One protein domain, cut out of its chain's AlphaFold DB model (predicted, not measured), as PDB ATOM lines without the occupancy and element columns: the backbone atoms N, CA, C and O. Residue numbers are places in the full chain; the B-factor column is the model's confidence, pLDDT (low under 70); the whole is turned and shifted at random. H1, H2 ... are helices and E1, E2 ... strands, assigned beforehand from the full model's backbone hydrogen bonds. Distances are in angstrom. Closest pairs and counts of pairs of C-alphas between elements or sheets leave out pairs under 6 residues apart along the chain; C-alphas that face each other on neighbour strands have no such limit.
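This is residues 300 to 423 of the 1124 residues of an uncharacterized protein of Daphnia pulex (UniProt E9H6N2). A long, loose rod begins with helix H1 and helix H3 running opposite ways beside it at one end, has the short helix H2 in its middle, and ends in a small, strongly twisted sheet of E1, E2 and E3 with a long loop, residues 345 to 366. Residues 305 to 310 and 312 to 318, of which 313 to 318 belong to H1, stick out. The 124 printed residues hold H1, H2, E1, E2, E3 and H3 in that order, under half of them in these elements; the class is mixed, helices and strands, and the sheet E1 - E2 - E3 is antiparallel. The whole is loose, with a radius of gyration of the C-alphas of 18.9 A and spans of 62 by 28 by 24 A.

H1, residues 313 to 331, and H2, residues 335 to 344, are close but not clearly touching, the closest C-alphas being those of Arg 330 and Phe 338, 6.7 A, at a steep tilt of 55 degrees. H2 only just is on the sheet, with 5 pairs of C-alphas within 10 A, and only grazes it. E1, residues 367 to 373, E2, residues 386 to 390, and E3, residues 393 to 399, form a meander, each strand the antiparallel neighbour of the one before, in two hairpins. N 370 and O 389 are 2.9 A apart, and N 398 and O 388 2.8 A, within hydrogen-bond range. H3, residues 413 to 423, is close to H1 but not clearly touching, at a shallow tilt of 6 degrees, opposite ways; the closest C-alphas, of Leu 331 and Thr 414, are 6.3 A apart. In H1, H2 and H3 every O i to N i+4 pair is within hydrogen-bond range.

H1 starts at C-alpha 313 (118.641, 113.440, 165.134) and is 25.5 A long; H2 is 14.2 A, E1 18.0 A, E2 13.0 A, E3 15.5 A and H3 15.4 A, ending at C-alpha 423 (130.040, 120.480, 176.008).

The C-alphas farthest apart, those of Ile 314 and Asn 361, are 63.4 A apart. The printed part has no cut. The links H2 to E1, E1 to E2 and E3 to H3 are long. The pLDDT is under 70 at residue 351 and residues 353 to 368, 375 to 379 and 390 to 396.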
ATOM      1  N   SER A 300     140.679 111.740 178.886       88.19
ATOM      2  CA  SER A 300     139.411 112.250 179.431       88.19
ATOM      3  C   SER A 300     138.760 113.379 178.611       88.19
ATOM      4  O   SER A 300     137.818 114.011 179.094       88.19
ATOM      5  N   LEU A 301     139.286 113.691 177.422       90.25
ATOM      6  CA  LEU A 301     138.636 114.534 176.415       90.25
ATOM      7  C   LEU A 301     138.141 113.713 175.206       90.25
ATOM      8  O   LEU A 301     137.273 114.185 174.480       90.25
ATOM      9  N   CYS A 302     138.626 112.483 175.008       87.12
ATOM     10  CA  CYS A 302     138.204 111.601 173.909       87.12
ATOM     11  C   CYS A 302     136.856 110.892 174.156       87.12
ATOM     12  O   CYS A 302     136.288 110.314 173.232       87.12
ATOM     13  N   VAL A 303     136.360 110.899 175.396       91.50
ATOM     14  CA  VAL A 303     135.116 110.228 175.808       91.50
ATOM     15  C   VAL A 303     133.895 111.058 175.409       91.50
ATOM     16  O   VAL A 303     133.830 112.250 175.707       91.50
ATOM     17  N   VAL A 304     132.894 110.420 174.790       90.19
ATOM     18  CA  VAL A 304     131.630 111.063 174.386       90.19
ATOM     19  C   VAL A 304     130.446 110.334 175.021       90.19
ATOM     20  O   VAL A 304     130.175 109.171 174.723       90.19
ATOM     21  N   VAL A 305     129.725 111.027 175.903       92.31
ATOM     22  CA  VAL A 305     128.677 110.444 176.754       92.31
ATOM     23  C   VAL A 305     127.298 110.594 176.105       92.31
ATOM     24  O   VAL A 305     126.591 111.570 176.356       92.31
ATOM     25  N   ARG A 306     126.904 109.668 175.228       88.06
ATOM     26  CA  ARG A 306     125.578 109.722 174.577       88.06
ATOM     27  C   ARG A 306     124.513 109.003 175.420       88.06
ATOM     28  O   ARG A 306     124.727 107.832 175.729       88.06
ATOM     29  N   PRO A 307     123.382 109.654 175.760       87.62
ATOM     30  CA  PRO A 307     122.258 108.977 176.401       87.62
ATOM     31  C   PRO A 307     121.607 107.985 175.425       87.62
ATOM     32  O   PRO A 307     121.515 108.252 174.228       87.62
ATOM     33  N   ALA A 308     121.132 106.852 175.935       85.69
ATOM     34  CA  ALA A 308     120.368 105.863 175.183       85.69
ATOM     35  C   ALA A 308     118.986 106.394 174.767       85.69
ATOM     36  O   ALA A 308     118.490 106.028 173.705       85.69
ATOM     37  N   ASN A 309     118.392 107.283 175.571       81.44
ATOM     38  CA  ASN A 309     117.105 107.928 175.291       81.44
ATOM     39  C   ASN A 309     117.272 109.289 174.580       81.44
ATOM     40  O   ASN A 309     116.530 110.235 174.845       81.44
ATOM     41  N   SER A 310     118.272 109.425 173.702       82.62
ATOM     42  CA  SER A 310     118.463 110.632 172.885       82.62
ATOM     43  C   SER A 310     117.275 110.874 171.947       82.62
ATOM     44  O   SER A 310     116.814 109.939 171.287       82.62
ATOM     45  N   VAL A 311     116.824 112.125 171.813       86.56
ATOM     46  CA  VAL A 311     115.784 112.467 170.824       86.56
ATOM     47  C   VAL A 311     116.294 112.221 169.391       86.56
ATOM     48  O   VAL A 311     117.489 112.398 169.149       86.56
ATOM     49  N   PRO A 312     115.426 111.866 168.419       88.25
ATOM     50  CA  PRO A 312     115.850 111.594 167.043       88.25
ATOM     51  C   PRO A 312     116.646 112.749 166.424       88.25
ATOM     52  O   PRO A 312     116.294 113.916 166.622       88.25
ATOM     53  N   ASP A 313     117.670 112.444 165.622       85.75
ATOM     54  CA  ASP A 313     118.641 113.440 165.134       85.75
ATOM     55  C   ASP A 313     118.007 114.619 164.381       85.75
ATOM     56  O   ASP A 313     118.469 115.751 164.508       85.75
ATOM     57  N   ILE A 314     116.898 114.401 163.666       88.88
ATOM     58  CA  ILE A 314     116.131 115.464 162.988       88.88
ATOM     59  C   ILE A 314     115.564 116.478 164.003       88.88
ATOM     60  O   ILE A 314     115.570 117.686 163.763       88.88
ATOM     61  N   VAL A 315     115.095 116.000 165.160       88.56
ATOM     62  CA  VAL A 315     114.576 116.836 166.256       88.56
ATOM     63  C   VAL A 315     115.728 117.495 167.015       88.56
ATOM     64  O   VAL A 315     115.651 118.686 167.321       88.56
ATOM     65  N   ASN A 316     116.817 116.759 167.269       87.12
ATOM     66  CA  ASN A 316     118.022 117.297 167.907       87.12
ATOM     67  C   ASN A 316     118.647 118.424 167.062       87.12
ATOM     68  O   ASN A 316     119.017 119.462 167.602       87.12
ATOM     69  N   THR A 317     118.682 118.265 165.735       89.38
ATOM     70  CA  THR A 317     119.200 119.268 164.789       89.38
ATOM     71  C   THR A 317     118.361 120.543 164.816       89.38
ATOM     72  O   THR A 317     118.917 121.614 165.034       89.38
ATOM     73  N   LYS A 318     117.025 120.449 164.746       89.81
ATOM     74  CA  LYS A 318     116.143 121.628 164.874       89.81
ATOM     75  C   LYS A 318     116.262 122.315 166.242       89.81
ATOM     76  O   LYS A 318     116.339 123.540 166.319       89.81
ATOM     77  N   LYS A 319     116.335 121.542 167.338       89.19
ATOM     78  CA  LYS A 319     116.615 122.088 168.683       89.19
ATOM     79  C   LYS A 319     117.984 122.776 168.747       89.19
ATOM     80  O   LYS A 319     118.121 123.779 169.446       89.19
ATOM     81  N   ARG A 320     118.983 122.263 168.021       91.25
ATOM     82  CA  ARG A 320     120.322 122.850 167.911       91.25
ATOM     83  C   ARG A 320     120.330 124.129 167.075       91.25
ATOM     84  O   ARG A 320     120.940 125.088 167.509       91.25
ATOM     85  N   GLU A 321     119.629 124.208 165.950       92.12
ATOM     86  CA  GLU A 321     119.527 125.440 165.142       92.12
ATOM     87  C   GLU A 321     118.934 126.611 165.953       92.12
ATOM     88  O   GLU A 321     119.427 127.745 165.894       92.12
ATOM     89  N   ALA A 322     117.922 126.320 166.777       91.06
ATOM     90  CA  ALA A 322     117.354 127.275 167.727       91.06
ATOM     91  C   ALA A 322     118.354 127.662 168.837       91.06
ATOM     92  O   ALA A 322     118.514 128.848 169.132       91.06
ATOM     93  N   LEU A 323     119.070 126.687 169.414       93.31
ATOM     94  CA  LEU A 323     120.128 126.924 170.404       93.31
ATOM     95  C   LEU A 323     121.278 127.768 169.832       93.31
ATOM     96  O   LEU A 323     121.723 128.709 170.478       93.31
ATOM     97  N   ASP A 324     121.746 127.459 168.626       93.69
ATOM     98  CA  ASP A 324     122.819 128.172 167.936       93.69
ATOM     99  C   ASP A 324     122.421 129.636 167.709       93.69
ATOM    100  O   ASP A 324     123.231 130.537 167.921       93.69
ATOM    101  N   SER A 325     121.165 129.886 167.326       93.75
ATOM    102  CA  SER A 325     120.610 131.237 167.170       93.75
ATOM    103  C   SER A 325     120.513 131.982 168.508       93.75
ATOM    104  O   SER A 325     120.879 133.156 168.586       93.75
ATOM    105  N   PHE A 326     120.094 131.299 169.579       93.44
ATOM    106  CA  PHE A 326     120.060 131.852 170.937       93.44
ATOM    107  C   PHE A 326     121.466 132.186 171.460       93.44
ATOM    108  O   PHE A 326     121.709 133.295 171.927       93.44
ATOM    109  N   VAL A 327     122.427 131.266 171.357       93.00
ATOM    110  CA  VAL A 327     123.793 131.488 171.852       93.00
ATOM    111  C   VAL A 327     124.498 132.570 171.029       93.00
ATOM    112  O   VAL A 327     125.170 133.418 171.613       93.00
ATOM    113  N   LYS A 328     124.282 132.637 169.706       93.44
ATOM    114  CA  LYS A 328     124.759 133.759 168.874       93.44
ATOM    115  C   LYS A 328     124.189 135.101 169.341       93.44
ATOM    116  O   LYS A 328     124.965 136.037 169.507       93.44
ATOM    117  N   SER A 329     122.883 135.203 169.616       93.25
ATOM    118  CA  SER A 329     122.291 136.472 170.072       93.25
ATOM    119  C   SER A 329     122.788 136.912 171.453       93.25
ATOM    120  O   SER A 329     122.869 138.111 171.702       93.25
ATOM    121  N   ARG A 330     123.205 135.979 172.326       92.50
ATOM    122  CA  ARG A 330     123.884 136.310 173.595       92.50
ATOM    123  C   ARG A 330     125.357 136.678 173.415       92.50
ATOM    124  O   ARG A 330     125.817 137.598 174.075       92.50
ATOM    125  N   LEU A 331     126.090 136.021 172.517       91.06
ATOM    126  CA  LEU A 331     127.514 136.307 172.268       91.06
ATOM    127  C   LEU A 331     127.777 137.618 171.503       91.06
ATOM    128  O   LEU A 331     128.923 138.057 171.463       91.06
ATOM    129  N   VAL A 332     126.745 138.220 170.903       90.44
ATOM    130  CA  VAL A 332     126.791 139.542 170.245       90.44
ATOM    131  C   VAL A 332     126.435 140.687 171.213       90.44
ATOM    132  O   VAL A 332     126.602 141.854 170.869       90.44
ATOM    133  N   LEU A 333     125.979 140.383 172.435       89.50
ATOM    134  CA  LEU A 333     125.755 141.405 173.459       89.50
ATOM    135  C   LEU A 333     127.074 142.072 173.861       89.50
ATOM    136  O   LEU A 333     128.103 141.414 174.032       89.50
ATOM    137  N   ASP A 334     127.005 143.380 174.092       87.44
ATOM    138  CA  ASP A 334     128.042 144.123 174.798       87.44
ATOM    139  C   ASP A 334     128.290 143.524 176.207       87.44
ATOM    140  O   ASP A 334     127.383 142.917 176.790       87.44
ATOM    141  N   PRO A 335     129.497 143.672 176.796       86.25
ATOM    142  CA  PRO A 335     129.833 143.026 178.070       86.25
ATOM    143  C   PRO A 335     128.899 143.388 179.234       86.25
ATOM    144  O   PRO A 335     128.716 142.582 180.148       86.25
ATOM    145  N   ARG A 336     128.276 144.570 179.179       85.44
ATOM    146  CA  ARG A 336     127.322 145.066 180.172       85.44
ATOM    147  C   ARG A 336     125.996 144.294 180.098       85.44
ATOM    148  O   ARG A 336     125.600 143.667 181.083       85.44
ATOM    149  N   ARG A 337     125.355 144.244 178.925       87.56
ATOM    150  CA  ARG A 337     124.140 143.437 178.693       87.56
ATOM    151  C   ARG A 337     124.394 141.935 178.823       87.56
ATOM    152  O   ARG A 337     123.498 141.189 179.221       87.56
ATOM    153  N   PHE A 338     125.608 141.471 178.522       89.75
ATOM    154  CA  PHE A 338     125.996 140.080 178.751       89.75
ATOM    155  C   PHE A 338     126.034 139.742 180.251       89.75
ATOM    156  O   PHE A 338     125.488 138.716 180.661       89.75
ATOM    157  N   ALA A 339     126.603 140.621 181.082       86.56
ATOM    158  CA  ALA A 339     126.589 140.483 182.539       86.56
ATOM    159  C   ALA A 339     125.164 140.515 183.126       86.56
ATOM    160  O   ALA A 339     124.833 139.680 183.971       86.56
ATOM    161  N   GLU A 340     124.303 141.418 182.644       88.25
ATOM    162  CA  GLU A 340     122.873 141.465 182.998       88.25
ATOM    163  C   GLU A 340     122.168 140.140 182.680       88.25
ATOM    164  O   GLU A 340     121.486 139.578 183.537       88.25
ATOM    165  N   TRP A 341     122.386 139.589 181.483       90.62
ATOM    166  CA  TRP A 341     121.817 138.299 181.091       90.62
ATOM    167  C   TRP A 341     122.327 137.132 181.958       90.62
ATOM    168  O   TRP A 341     121.533 136.286 182.375       90.62
ATOM    169  N   LEU A 342     123.620 137.096 182.303       89.12
ATOM    170  CA  LEU A 342     124.162 136.078 183.215       89.12
ATOM    171  C   LEU A 342     123.548 136.162 184.628       89.12
ATOM    172  O   LEU A 342     123.378 135.125 185.277       89.12
ATOM    173  N   MET A 343     123.195 137.363 185.101       87.25
ATOM    174  CA  MET A 343     122.460 137.563 186.360       87.25
ATOM    175  C   MET A 343     120.986 137.142 186.246       87.25
ATOM    176  O   MET A 343     120.487 136.470 187.146       87.25
ATOM    177  N   GLN A 344     120.302 137.448 185.136       86.31
ATOM    178  CA  GLN A 344     118.914 137.017 184.879       86.31
ATOM    179  C   GLN A 344     118.767 135.488 184.858       86.31
ATOM    180  O   GLN A 344     117.808 134.944 185.400       86.31
ATOM    181  N   VAL A 345     119.733 134.786 184.262       82.88
ATOM    182  CA  VAL A 345     119.775 133.312 184.212       82.88
ATOM    183  C   VAL A 345     120.311 132.707 185.526       82.88
ATOM    184  O   VAL A 345     120.300 131.491 185.718       82.88
ATOM    185  N   GLY A 346     120.760 133.541 186.471       81.44
ATOM    186  CA  GLY A 346     121.259 133.115 187.777       81.44
ATOM    187  C   GLY A 346     122.592 132.363 187.725       81.44
ATOM    188  O   GLY A 346     122.905 131.638 188.671       81.44
ATOM    189  N   LEU A 347     123.354 132.495 186.632       85.75
ATOM    190  CA  LEU A 347     124.746 132.035 186.536       85.75
ATOM    191  C   LEU A 347     125.683 132.932 187.355       85.75
ATOM    192  O   LEU A 347     126.678 132.455 187.895       85.75
ATOM    193  N   LEU A 348     125.324 134.211 187.482       84.94
ATOM    194  CA  LEU A 348     125.828 135.118 188.510       84.94
ATOM    195  C   LEU A 348     124.741 135.329 189.567       84.94
ATOM    196  O   LEU A 348     123.548 135.325 189.258       84.94
ATOM    197  N   ARG A 349     125.147 135.532 190.822       76.44
ATOM    198  CA  ARG A 349     124.213 135.866 191.904       76.44
ATOM    199  C   ARG A 349     123.666 137.278 191.680       76.44
ATOM    200  O   ARG A 349     124.446 138.221 191.619       76.44
ATOM    201  N   SER A 350     122.343 137.423 191.611       73.06
ATOM    202  CA  SER A 350     121.638 138.711 191.469       73.06
ATOM    203  C   SER A 350     121.686 139.596 192.724       73.06
ATOM    204  O   SER A 350     121.288 140.757 192.679       73.06
ATOM    205  N   GLN A 351     122.188 139.063 193.838       69.69
ATOM    206  CA  GLN A 351     122.504 139.791 195.059       69.69
ATOM    207  C   GLN A 351     123.783 139.196 195.660       69.69
ATOM    208  O   GLN A 351     123.930 137.974 195.726       69.69
ATOM    209  N   GLN A 352     124.702 140.049 196.110       71.06
ATOM    210  CA  GLN A 352     125.890 139.641 196.863       71.06
ATOM    211  C   GLN A 352     126.002 140.424 198.172       71.06
ATOM    212  O   GLN A 352     125.444 141.513 198.315       71.06
ATOM    213  N   PHE A 353     126.747 139.868 199.123       68.94
ATOM    214  CA  PHE A 353     126.995 140.458 200.436       68.94
ATOM    215  C   PHE A 353     128.503 140.560 200.672       68.94
ATOM    216  O   PHE A 353     129.258 139.666 200.287       68.94
ATOM    217  N   GLY A 354     128.957 141.646 201.297       64.31
ATOM    218  CA  GLY A 354     130.380 141.898 201.526       64.31
ATOM    219  C   GLY A 354     130.643 142.787 202.737       64.31
ATOM    220  O   GLY A 354     129.741 143.424 203.278       64.31
ATOM    221  N   THR A 355     131.894 142.814 203.190       59.44
ATOM    222  CA  THR A 355     132.296 143.494 204.427       59.44
ATOM    223  C   THR A 355     132.858 144.892 204.150       59.44
ATOM    224  O   THR A 355     133.883 145.071 203.491       59.44
ATOM    225  N   CYS A 356     132.175 145.912 204.673       52.66
ATOM    226  CA  CYS A 356     132.517 147.323 204.488       52.66
ATOM    227  C   CYS A 356     133.641 147.728 205.461       52.66
ATOM    228  O   CYS A 356     133.371 148.202 206.560       52.66
ATOM    229  N   ARG A 357     134.912 147.520 205.075       54.47
ATOM    230  CA  ARG A 357     136.111 147.753 205.923       54.47
ATOM    231  C   ARG A 357     136.176 149.126 206.603       54.47
ATOM    232  O   ARG A 357     136.752 149.259 207.670       54.47
ATOM    233  N   THR A 358     135.586 150.143 205.989       50.53
ATOM    234  CA  THR A 358     135.551 151.531 206.474       50.53
ATOM    235  C   THR A 358     134.292 151.874 207.284       50.53
ATOM    236  O   THR A 358     134.079 153.035 207.602       50.53
ATOM    237  N   HIS A 359     133.452 150.888 207.616       51.12
ATOM    238  CA  HIS A 359     132.351 150.970 208.594       51.12
ATOM    239  C   HIS A 359     132.489 149.845 209.648       51.12
ATOM    240  O   HIS A 359     131.512 149.256 210.112       51.12
ATOM    241  N   PHE A 360     133.732 149.483 209.975       48.81
ATOM    242  CA  PHE A 360     134.069 148.301 210.764       48.81
ATOM    243  C   PHE A 360     134.048 148.576 212.279       48.81
ATOM    244  O   PHE A 360     135.078 148.576 212.947       48.81
ATOM    245  N   ASN A 361     132.853 148.766 212.844       41.53
ATOM    246  CA  ASN A 361     132.656 148.888 214.297       41.53
ATOM    247  C   ASN A 361     132.673 147.506 214.988       41.53
ATOM    248  O   ASN A 361     131.694 147.096 215.608       41.53
ATOM    249  N   GLY A 362     133.760 146.743 214.831       49.75
ATOM    250  CA  GLY A 362     134.005 145.458 215.510       49.75
ATOM    251  C   GLY A 362     133.133 144.264 215.083       49.75
ATOM    252  O   GLY A 362     133.535 143.120 215.279       49.75
ATOM    253  N   THR A 363     131.973 144.487 214.458       42.78
ATOM    254  CA  THR A 363     131.082 143.425 213.956       42.78
ATOM    255  C   THR A 363     131.109 143.342 212.431       42.78
ATOM    256  O   THR A 363     130.643 144.251 211.742       42.78
ATOM    257  N   SER A 364     131.588 142.221 211.885       48.22
ATOM    258  CA  SER A 364     131.704 141.948 210.442       48.22
ATOM    259  C   SER A 364     130.365 141.596 209.767       48.22
ATOM    260  O   SER A 364     130.249 140.596 209.058       48.22
ATOM    261  N   THR A 365     129.334 142.420 209.972       49.69
ATOM    262  CA  THR A 365     128.017 142.202 209.357       49.69
ATOM    263  C   THR A 365     128.116 142.244 207.817       49.69
ATOM    264  O   THR A 365     128.683 143.194 207.265       49.69
ATOM    265  N   PRO A 366     127.618 141.226 207.084       58.50
ATOM    266  CA  PRO A 366     127.640 141.245 205.623       58.50
ATOM    267  C   PRO A 366     126.640 142.274 205.082       58.50
ATOM    268  O   PRO A 366     125.426 142.083 205.157       58.50
ATOM    269  N   VAL A 367     127.145 143.371 204.523       64.00
ATOM    270  CA  VAL A 367     126.320 144.429 203.930       64.00
ATOM    271  C   VAL A 367     125.890 143.985 202.526       64.00
ATOM    272  O   VAL A 367     126.753 143.551 201.756       64.00
ATOM    273  N   PRO A 368     124.600 144.095 202.145       67.38
ATOM    274  CA  PRO A 368     124.176 143.847 200.770       67.38
ATOM    275  C   PRO A 368     124.867 144.840 199.832       67.38
ATOM    276  O   PRO A 368     124.739 146.062 199.976       67.38
ATOM    277  N   LEU A 369     125.611 144.305 198.872       76.25
ATOM    278  CA  LEU A 369     126.312 145.086 197.866       76.25
ATOM    279  C   LEU A 369     125.296 145.585 196.833       76.25
ATOM    280  O   LEU A 369     124.416 144.841 196.401       76.25
ATOM    281  N   GLN A 370     125.414 146.846 196.425       76.25
ATOM    282  CA  GLN A 370     124.691 147.351 195.262       76.25
ATOM    283  C   GLN A 370     125.485 147.026 194.004       76.25
ATOM    284  O   GLN A 370     126.690 147.278 193.946       76.25
ATOM    285  N   LEU A 371     124.796 146.536 192.977       81.69
ATOM    286  CA  LEU A 371     125.330 146.570 191.625       81.69
ATOM    287  C   LEU A 371     125.421 148.043 191.213       81.69
ATOM    288  O   LEU A 371     124.425 148.768 191.269       81.69
ATOM    289  N   ARG A 372     126.614 148.497 190.838       79.00
ATOM    290  CA  ARG A 372     126.855 149.839 190.300       79.00
ATOM    291  C   ARG A 372     127.848 149.750 189.146       79.00
ATOM    292  O   ARG A 372     128.607 148.787 189.042       79.00
ATOM    293  N   MET A 373     127.850 150.761 188.287       76.69
ATOM    294  CA  MET A 373     128.918 150.943 187.306       76.69
ATOM    295  C   MET A 373     130.099 151.659 187.964       76.69
ATOM    296  O   MET A 373     129.911 152.571 188.770       76.69
ATOM    297  N   TYR A 374     131.313 151.241 187.621       73.69
ATOM    298  CA  TYR A 374     132.530 151.988 187.907       73.69
ATOM    299  C   TYR A 374     132.713 153.087 186.844       73.69
ATOM    300  O   TYR A 374     132.401 152.861 185.678       73.69
ATOM    301  N   ALA A 375     133.226 154.263 187.221       63.41
ATOM    302  CA  ALA A 375     133.319 155.428 186.322       63.41
ATOM    303  C   ALA A 375     134.262 155.234 185.111       63.41
ATOM    304  O   ALA A 375     134.176 155.960 184.129       63.41
ATOM    305  N   GLU A 376     135.154 154.243 185.183       64.81
ATOM    306  CA  GLU A 376     136.070 153.828 184.117       64.81
ATOM    307  C   GLU A 376     135.630 152.448 183.589       64.81
ATOM    308  O   GLU A 376     136.023 151.423 184.150       64.81
ATOM    309  N   GLU A 377     134.829 152.384 182.518       58.41
ATOM    310  CA  GLU A 377     134.340 151.098 181.974       58.41
ATOM    311  C   GLU A 377     135.495 150.158 181.567       58.41
ATOM    312  O   GLU A 377     135.459 148.953 181.836       58.41
ATOM    313  N   ASN A 378     136.580 150.731 181.031       63.78
ATOM    314  CA  ASN A 378     137.809 150.033 180.631       63.78
ATOM    315  C   ASN A 378     138.508 149.271 181.773       63.78
ATOM    316  O   ASN A 378     139.329 148.395 181.505       63.78
ATOM    317  N   LYS A 379     138.204 149.579 183.040       67.69
ATOM    318  CA  LYS A 379     138.807 148.919 184.208       67.69
ATOM    319  C   LYS A 379     138.265 147.507 184.441       67.69
ATOM    320  O   LYS A 379     138.967 146.666 184.999       67.69
ATOM    321  N   PHE A 380     137.033 147.243 183.999       75.25
ATOM    322  CA  PHE A 380     136.373 145.941 184.118       75.25
ATOM    323  C   PHE A 380     135.718 145.555 182.778       75.25
ATOM    324  O   PHE A 380     134.487 145.503 182.668       75.25
ATOM    325  N   PRO A 381     136.526 145.270 181.736       72.94
ATOM    326  CA  PRO A 381     136.031 145.117 180.368       72.94
ATOM    327  C   PRO A 381     135.084 143.923 180.206       72.94
ATOM    328  O   PRO A 381     134.165 143.968 179.397       72.94
ATOM    329  N   PHE A 382     135.253 142.862 181.003       80.12
ATOM    330  CA  PHE A 382     134.413 141.661 180.929       80.12
ATOM    331  C   PHE A 382     133.055 141.779 181.632       80.12
ATOM    332  O   PHE A 382     132.194 140.935 181.391       80.12
ATOM    333  N   SER A 383     132.847 142.797 182.477       78.19
ATOM    334  CA  SER A 383     131.554 143.091 183.116       78.19
ATOM    335  C   SER A 383     130.887 144.365 182.587       78.19
ATOM    336  O   SER A 383     129.828 144.743 183.084       78.19
ATOM    337  N   GLY A 384     131.498 145.050 181.612       75.69
ATOM    338  CA  GLY A 384     131.008 146.335 181.106       75.69
ATOM    339  C   GLY A 384     130.966 147.406 182.198       75.69
ATOM    340  O   GLY A 384     129.958 148.087 182.362       75.69
ATOM    341  N   GLY A 385     132.015 147.472 183.023       77.31
ATOM    342  CA  GLY A 385     132.095 148.392 184.159       77.31
ATOM    343  C   GLY A 385     131.260 147.998 185.386       77.31
ATOM    344  O   GLY A 385     131.415 148.638 186.427       77.31
ATOM    345  N   TYR A 386     130.412 146.959 185.332       84.19
ATOM    346  CA  TYR A 386     129.653 146.523 186.509       84.19
ATOM    347  C   TYR A 386     130.549 145.933 187.600       84.19
ATOM    348  O   TYR A 386     131.360 145.033 187.357       84.19
ATOM    349  N   VAL A 387     130.314 146.395 188.827       82.75
ATOM    350  CA  VAL A 387     130.936 145.923 190.067       82.75
ATOM    351  C   VAL A 387     129.924 145.930 191.213       82.75
ATOM    352  O   VAL A 387     128.996 146.741 191.257       82.75
ATOM    353  N   TRP A 388     130.126 145.040 192.179       81.56
ATOM    354  CA  TRP A 388     129.416 145.069 193.454       81.56
ATOM    355  C   TRP A 388     130.097 146.070 194.390       81.56
ATOM    356  O   TRP A 388     131.233 145.844 194.805       81.56
ATOM    357  N   MET A 389     129.425 147.169 194.735       74.88
ATOM    358  CA  MET A 389     129.949 148.196 195.645       74.88
ATOM    359  C   MET A 389     129.119 148.284 196.928       74.88
ATOM    360  O   MET A 389     127.888 148.188 196.919       74.88
ATOM    361  N   THR A 390     129.789 148.469 198.063       69.75
ATOM    362  CA  THR A 390     129.120 148.672 199.355       69.75
ATOM    363  C   THR A 390     128.414 150.028 199.400       69.75
ATOM    364  O   THR A 390     129.080 151.041 199.214       69.75
ATOM    365  N   LYS A 391     127.112 150.081 199.751       63.66
ATOM    366  CA  LYS A 391     126.359 151.354 199.896       63.66
ATOM    367  C   LYS A 391     127.070 152.397 200.767       63.66
ATOM    368  O   LYS A 391     126.932 153.586 200.525       63.66
ATOM    369  N   CYS A 392     127.774 151.922 201.793       61.53
ATOM    370  CA  CYS A 392     128.489 152.723 202.780       61.53
ATOM    371  C   CYS A 392     129.796 153.342 202.260       61.53
ATOM    372  O   CYS A 392     130.239 154.340 202.820       61.53
ATOM    373  N   CYS A 393     130.447 152.762 201.242       59.62
ATOM    374  CA  CYS A 393     131.789 153.165 200.808       59.62
ATOM    375  C   CYS A 393     132.055 152.846 199.327       59.62
ATOM    376  O   CYS A 393     132.288 151.689 198.972       59.62
ATOM    377  N   ASP A 394     132.180 153.880 198.495       57.84
ATOM    378  CA  ASP A 394     132.412 153.750 197.045       57.84
ATOM    379  C   ASP A 394     133.842 153.306 196.662       57.84
ATOM    380  O   ASP A 394     134.153 153.109 195.491       57.84
ATOM    381  N   ARG A 395     134.738 153.135 197.647       56.72
ATOM    382  CA  ARG A 395     136.132 152.698 197.438       56.72
ATOM    383  C   ARG A 395     136.345 151.180 197.524       56.72
ATOM    384  O   ARG A 395     137.431 150.720 197.185       56.72
ATOM    385  N   ASN A 396     135.345 150.408 197.963       62.81
ATOM    386  CA  ASN A 396     135.416 148.945 198.031       62.81
ATOM    387  C   ASN A 396     134.488 148.325 196.975       62.81
ATOM    388  O   ASN A 396     133.275 148.242 197.175       62.81
ATOM    389  N   PHE A 397     135.076 147.874 195.865       71.12
ATOM    390  CA  PHE A 397     134.393 147.132 194.806       71.12
ATOM    391  C   PHE A 397     134.742 145.636 194.859       71.12
ATOM    392  O   PHE A 397     135.841 145.245 195.254       71.12
ATOM    393  N   VAL A 398     133.805 144.795 194.427       77.06
ATOM    394  CA  VAL A 398     133.944 143.340 194.301       77.06
ATOM    395  C   VAL A 398     133.505 142.925 192.894       77.06
ATOM    396  O   VAL A 398     132.554 143.477 192.338       77.06
ATOM    397  N   SER A 399     134.211 141.962 192.298       84.06
ATOM    398  CA  SER A 399     133.893 141.436 190.964       84.06
ATOM    399  C   SER A 399     132.511 140.779 190.932       84.06
ATOM    400  O   SER A 399     132.191 139.975 191.807       84.06
ATOM    401  N   ILE A 400     131.716 141.046 189.889       84.38
ATOM    402  CA  ILE A 400     130.408 140.389 189.706       84.38
ATOM    403  C   ILE A 400     130.506 138.870 189.524       84.38
ATOM    404  O   ILE A 400     129.535 138.157 189.766       84.38
ATOM    405  N   PHE A 401     131.689 138.378 189.149       86.38
ATOM    406  CA  PHE A 401     131.979 136.962 188.933       86.38
ATOM    407  C   PHE A 401     132.248 136.184 190.230       86.38
ATOM    408  O   PHE A 401     132.365 134.959 190.179       86.38
ATOM    409  N   ARG A 402     132.310 136.859 191.388       81.19
ATOM    410  CA  ARG A 402     132.541 136.230 192.696       81.19
ATOM    411  C   ARG A 402     131.551 135.095 192.991       81.19
ATOM    412  O   ARG A 402     130.353 135.233 192.743       81.19
ATOM    413  N   GLU A 403     132.060 134.004 193.563       75.06
ATOM    414  CA  GLU A 403     131.341 132.776 193.950       75.06
ATOM    415  C   GLU A 403     130.563 132.084 192.804       75.06
ATOM    416  O   GLU A 403     129.732 131.204 193.046       75.06
ATOM    417  N   SER A 404     130.865 132.433 191.548       85.81
ATOM    418  CA  SER A 404     130.303 131.829 190.331       85.81
ATOM    419  C   SER A 404     131.338 130.974 189.589       85.81
ATOM    420  O   SER A 404     132.525 131.036 189.887       85.81
ATOM    421  N   LEU A 405     130.918 130.233 188.555       87.38
ATOM    422  CA  LEU A 405     131.822 129.472 187.671       87.38
ATOM    423  C   LEU A 405     132.836 130.355 186.898       87.38
ATOM    424  O   LEU A 405     133.769 129.836 186.294       87.38
ATOM    425  N   PHE A 406     132.645 131.676 186.911       88.69
ATOM    426  CA  PHE A 406     133.468 132.672 186.222       88.69
ATOM    427  C   PHE A 406     134.531 133.312 187.142       88.69
ATOM    428  O   PHE A 406     135.306 134.151 186.687       88.69
ATOM    429  N   GLU A 407     134.556 132.951 188.430       83.69
ATOM    430  CA  GLU A 407     135.538 133.431 189.410       83.69
ATOM    431  C   GLU A 407     136.964 132.978 189.044       83.69
ATOM    432  O   GLU A 407     137.165 131.848 188.597       83.69
ATOM    433  N   ASP A 408     137.943 133.874 189.211       72.94
ATOM    434  CA  ASP A 408     139.382 133.664 188.966       72.94
ATOM    435  C   ASP A 408     139.770 133.083 187.580       72.94
ATOM    436  O   ASP A 408     140.867 132.550 187.399       72.94
ATOM    437  N   SER A 409     138.901 133.200 186.567       80.94
ATOM    438  CA  SER A 409     139.178 132.678 185.223       80.94
ATOM    439  C   SER A 409     140.133 133.563 184.415       80.94
ATOM    440  O   SER A 409     139.990 134.782 184.366       80.94
ATOM    441  N   THR A 410     141.058 132.930 183.687       81.44
ATOM    442  CA  THR A 410     141.931 133.583 182.693       81.44
ATOM    443  C   THR A 410     141.234 133.860 181.356       81.44
ATOM    444  O   THR A 410     141.814 134.504 180.485       81.44
ATOM    445  N   GLN A 411     140.007 133.362 181.172       88.38
ATOM    446  CA  GLN A 411     139.240 133.444 179.930       88.38
ATOM    447  C   GLN A 411     138.006 134.334 180.100       88.38
ATOM    448  O   GLN A 411     137.439 134.431 181.188       88.38
ATOM    449  N   SER A 412     137.545 134.966 179.016       89.69
ATOM    450  CA  SER A 412     136.361 135.828 179.092       89.69
ATOM    451  C   SER A 412     135.088 135.026 179.430       89.69
ATOM    452  O   SER A 412     134.946 133.868 179.019       89.69
ATOM    453  N   PRO A 413     134.082 135.641 180.077       90.19
ATOM    454  CA  PRO A 413     132.783 135.005 180.303       90.19
ATOM    455  C   PRO A 413     132.094 134.523 179.016       90.19
ATOM    456  O   PRO A 413     131.417 133.494 179.012       90.19
ATOM    457  N   THR A 414     132.315 135.217 177.895       91.62
ATOM    458  CA  THR A 414     131.836 134.805 176.567       91.62
ATOM    459  C   THR A 414     132.577 133.579 176.017       91.62
ATOM    460  O   THR A 414     131.967 132.782 175.305       91.62
ATOM    461  N   VAL A 415     133.852 133.364 176.367       94.69
ATOM    462  CA  VAL A 415     134.570 132.105 176.094       94.69
ATOM    463  C   VAL A 415     134.008 130.972 176.950       94.69
ATOM    464  O   VAL A 415     133.670 129.927 176.396       94.69
ATOM    465  N   LEU A 416     133.808 131.170 178.257       94.00
ATOM    466  CA  LEU A 416     133.256 130.112 179.119       94.00
ATOM    467  C   LEU A 416     131.848 129.673 178.677       94.00
ATOM    468  O   LEU A 416     131.562 128.476 178.656       94.00
ATOM    469  N   LEU A 417     130.997 130.602 178.219       94.62
ATOM    470  CA  LEU A 417     129.692 130.248 177.647       94.62
ATOM    471  C   LEU A 417     129.817 129.396 176.369       94.62
ATOM    472  O   LEU A 417     129.069 128.428 176.214       94.62
ATOM    473  N   LYS A 418     130.779 129.697 175.480       95.31
ATOM    474  CA  LYS A 418     131.069 128.853 174.301       95.31
ATOM    475  C   LYS A 418     131.466 127.435 174.716       95.31
ATOM    476  O   LYS A 418     131.039 126.484 174.070       95.31
ATOM    477  N   LEU A 419     132.231 127.270 175.797       96.50
ATOM    478  CA  LEU A 419     132.624 125.946 176.295       96.50
ATOM    479  C   LEU A 419     131.439 125.160 176.876       96.50
ATOM    480  O   LEU A 419     131.317 123.970 176.593       96.50
ATOM    481  N   ILE A 420     130.527 125.814 177.606       96.19
ATOM    482  CA  ILE A 420     129.277 125.184 178.078       96.19
ATOM    483  C   ILE A 420     128.414 124.744 176.880       96.19
ATOM    484  O   ILE A 420     127.926 123.614 176.853       96.19
ATOM    485  N   TYR A 421     128.286 125.593 175.853       96.38
ATOM    486  CA  TYR A 421     127.615 125.249 174.592       96.38
ATOM    487  C   TYR A 421     128.272 124.048 173.892       96.38
ATOM    488  O   TYR A 421     127.583 123.094 173.530       96.38
ATOM    489  N   HIS A 422     129.598 124.042 173.737       96.00
ATOM    490  CA  HIS A 422     130.306 122.959 173.053       96.00
ATOM    491  C   HIS A 422     130.282 121.631 173.825       96.00
ATOM    492  O   HIS A 422     130.221 120.577 173.185       96.00
ATOM    493  N   TRP A 423     130.255 121.661 175.162       96.38
ATOM    494  CA  TRP A 423     130.040 120.480 176.008       96.38
ATOM    495  C   TRP A 423     128.610 119.933 175.890       96.38
ATOM    496  O   TRP A 423     128.411 118.721 175.761       96.38
TER     497      TRP A 423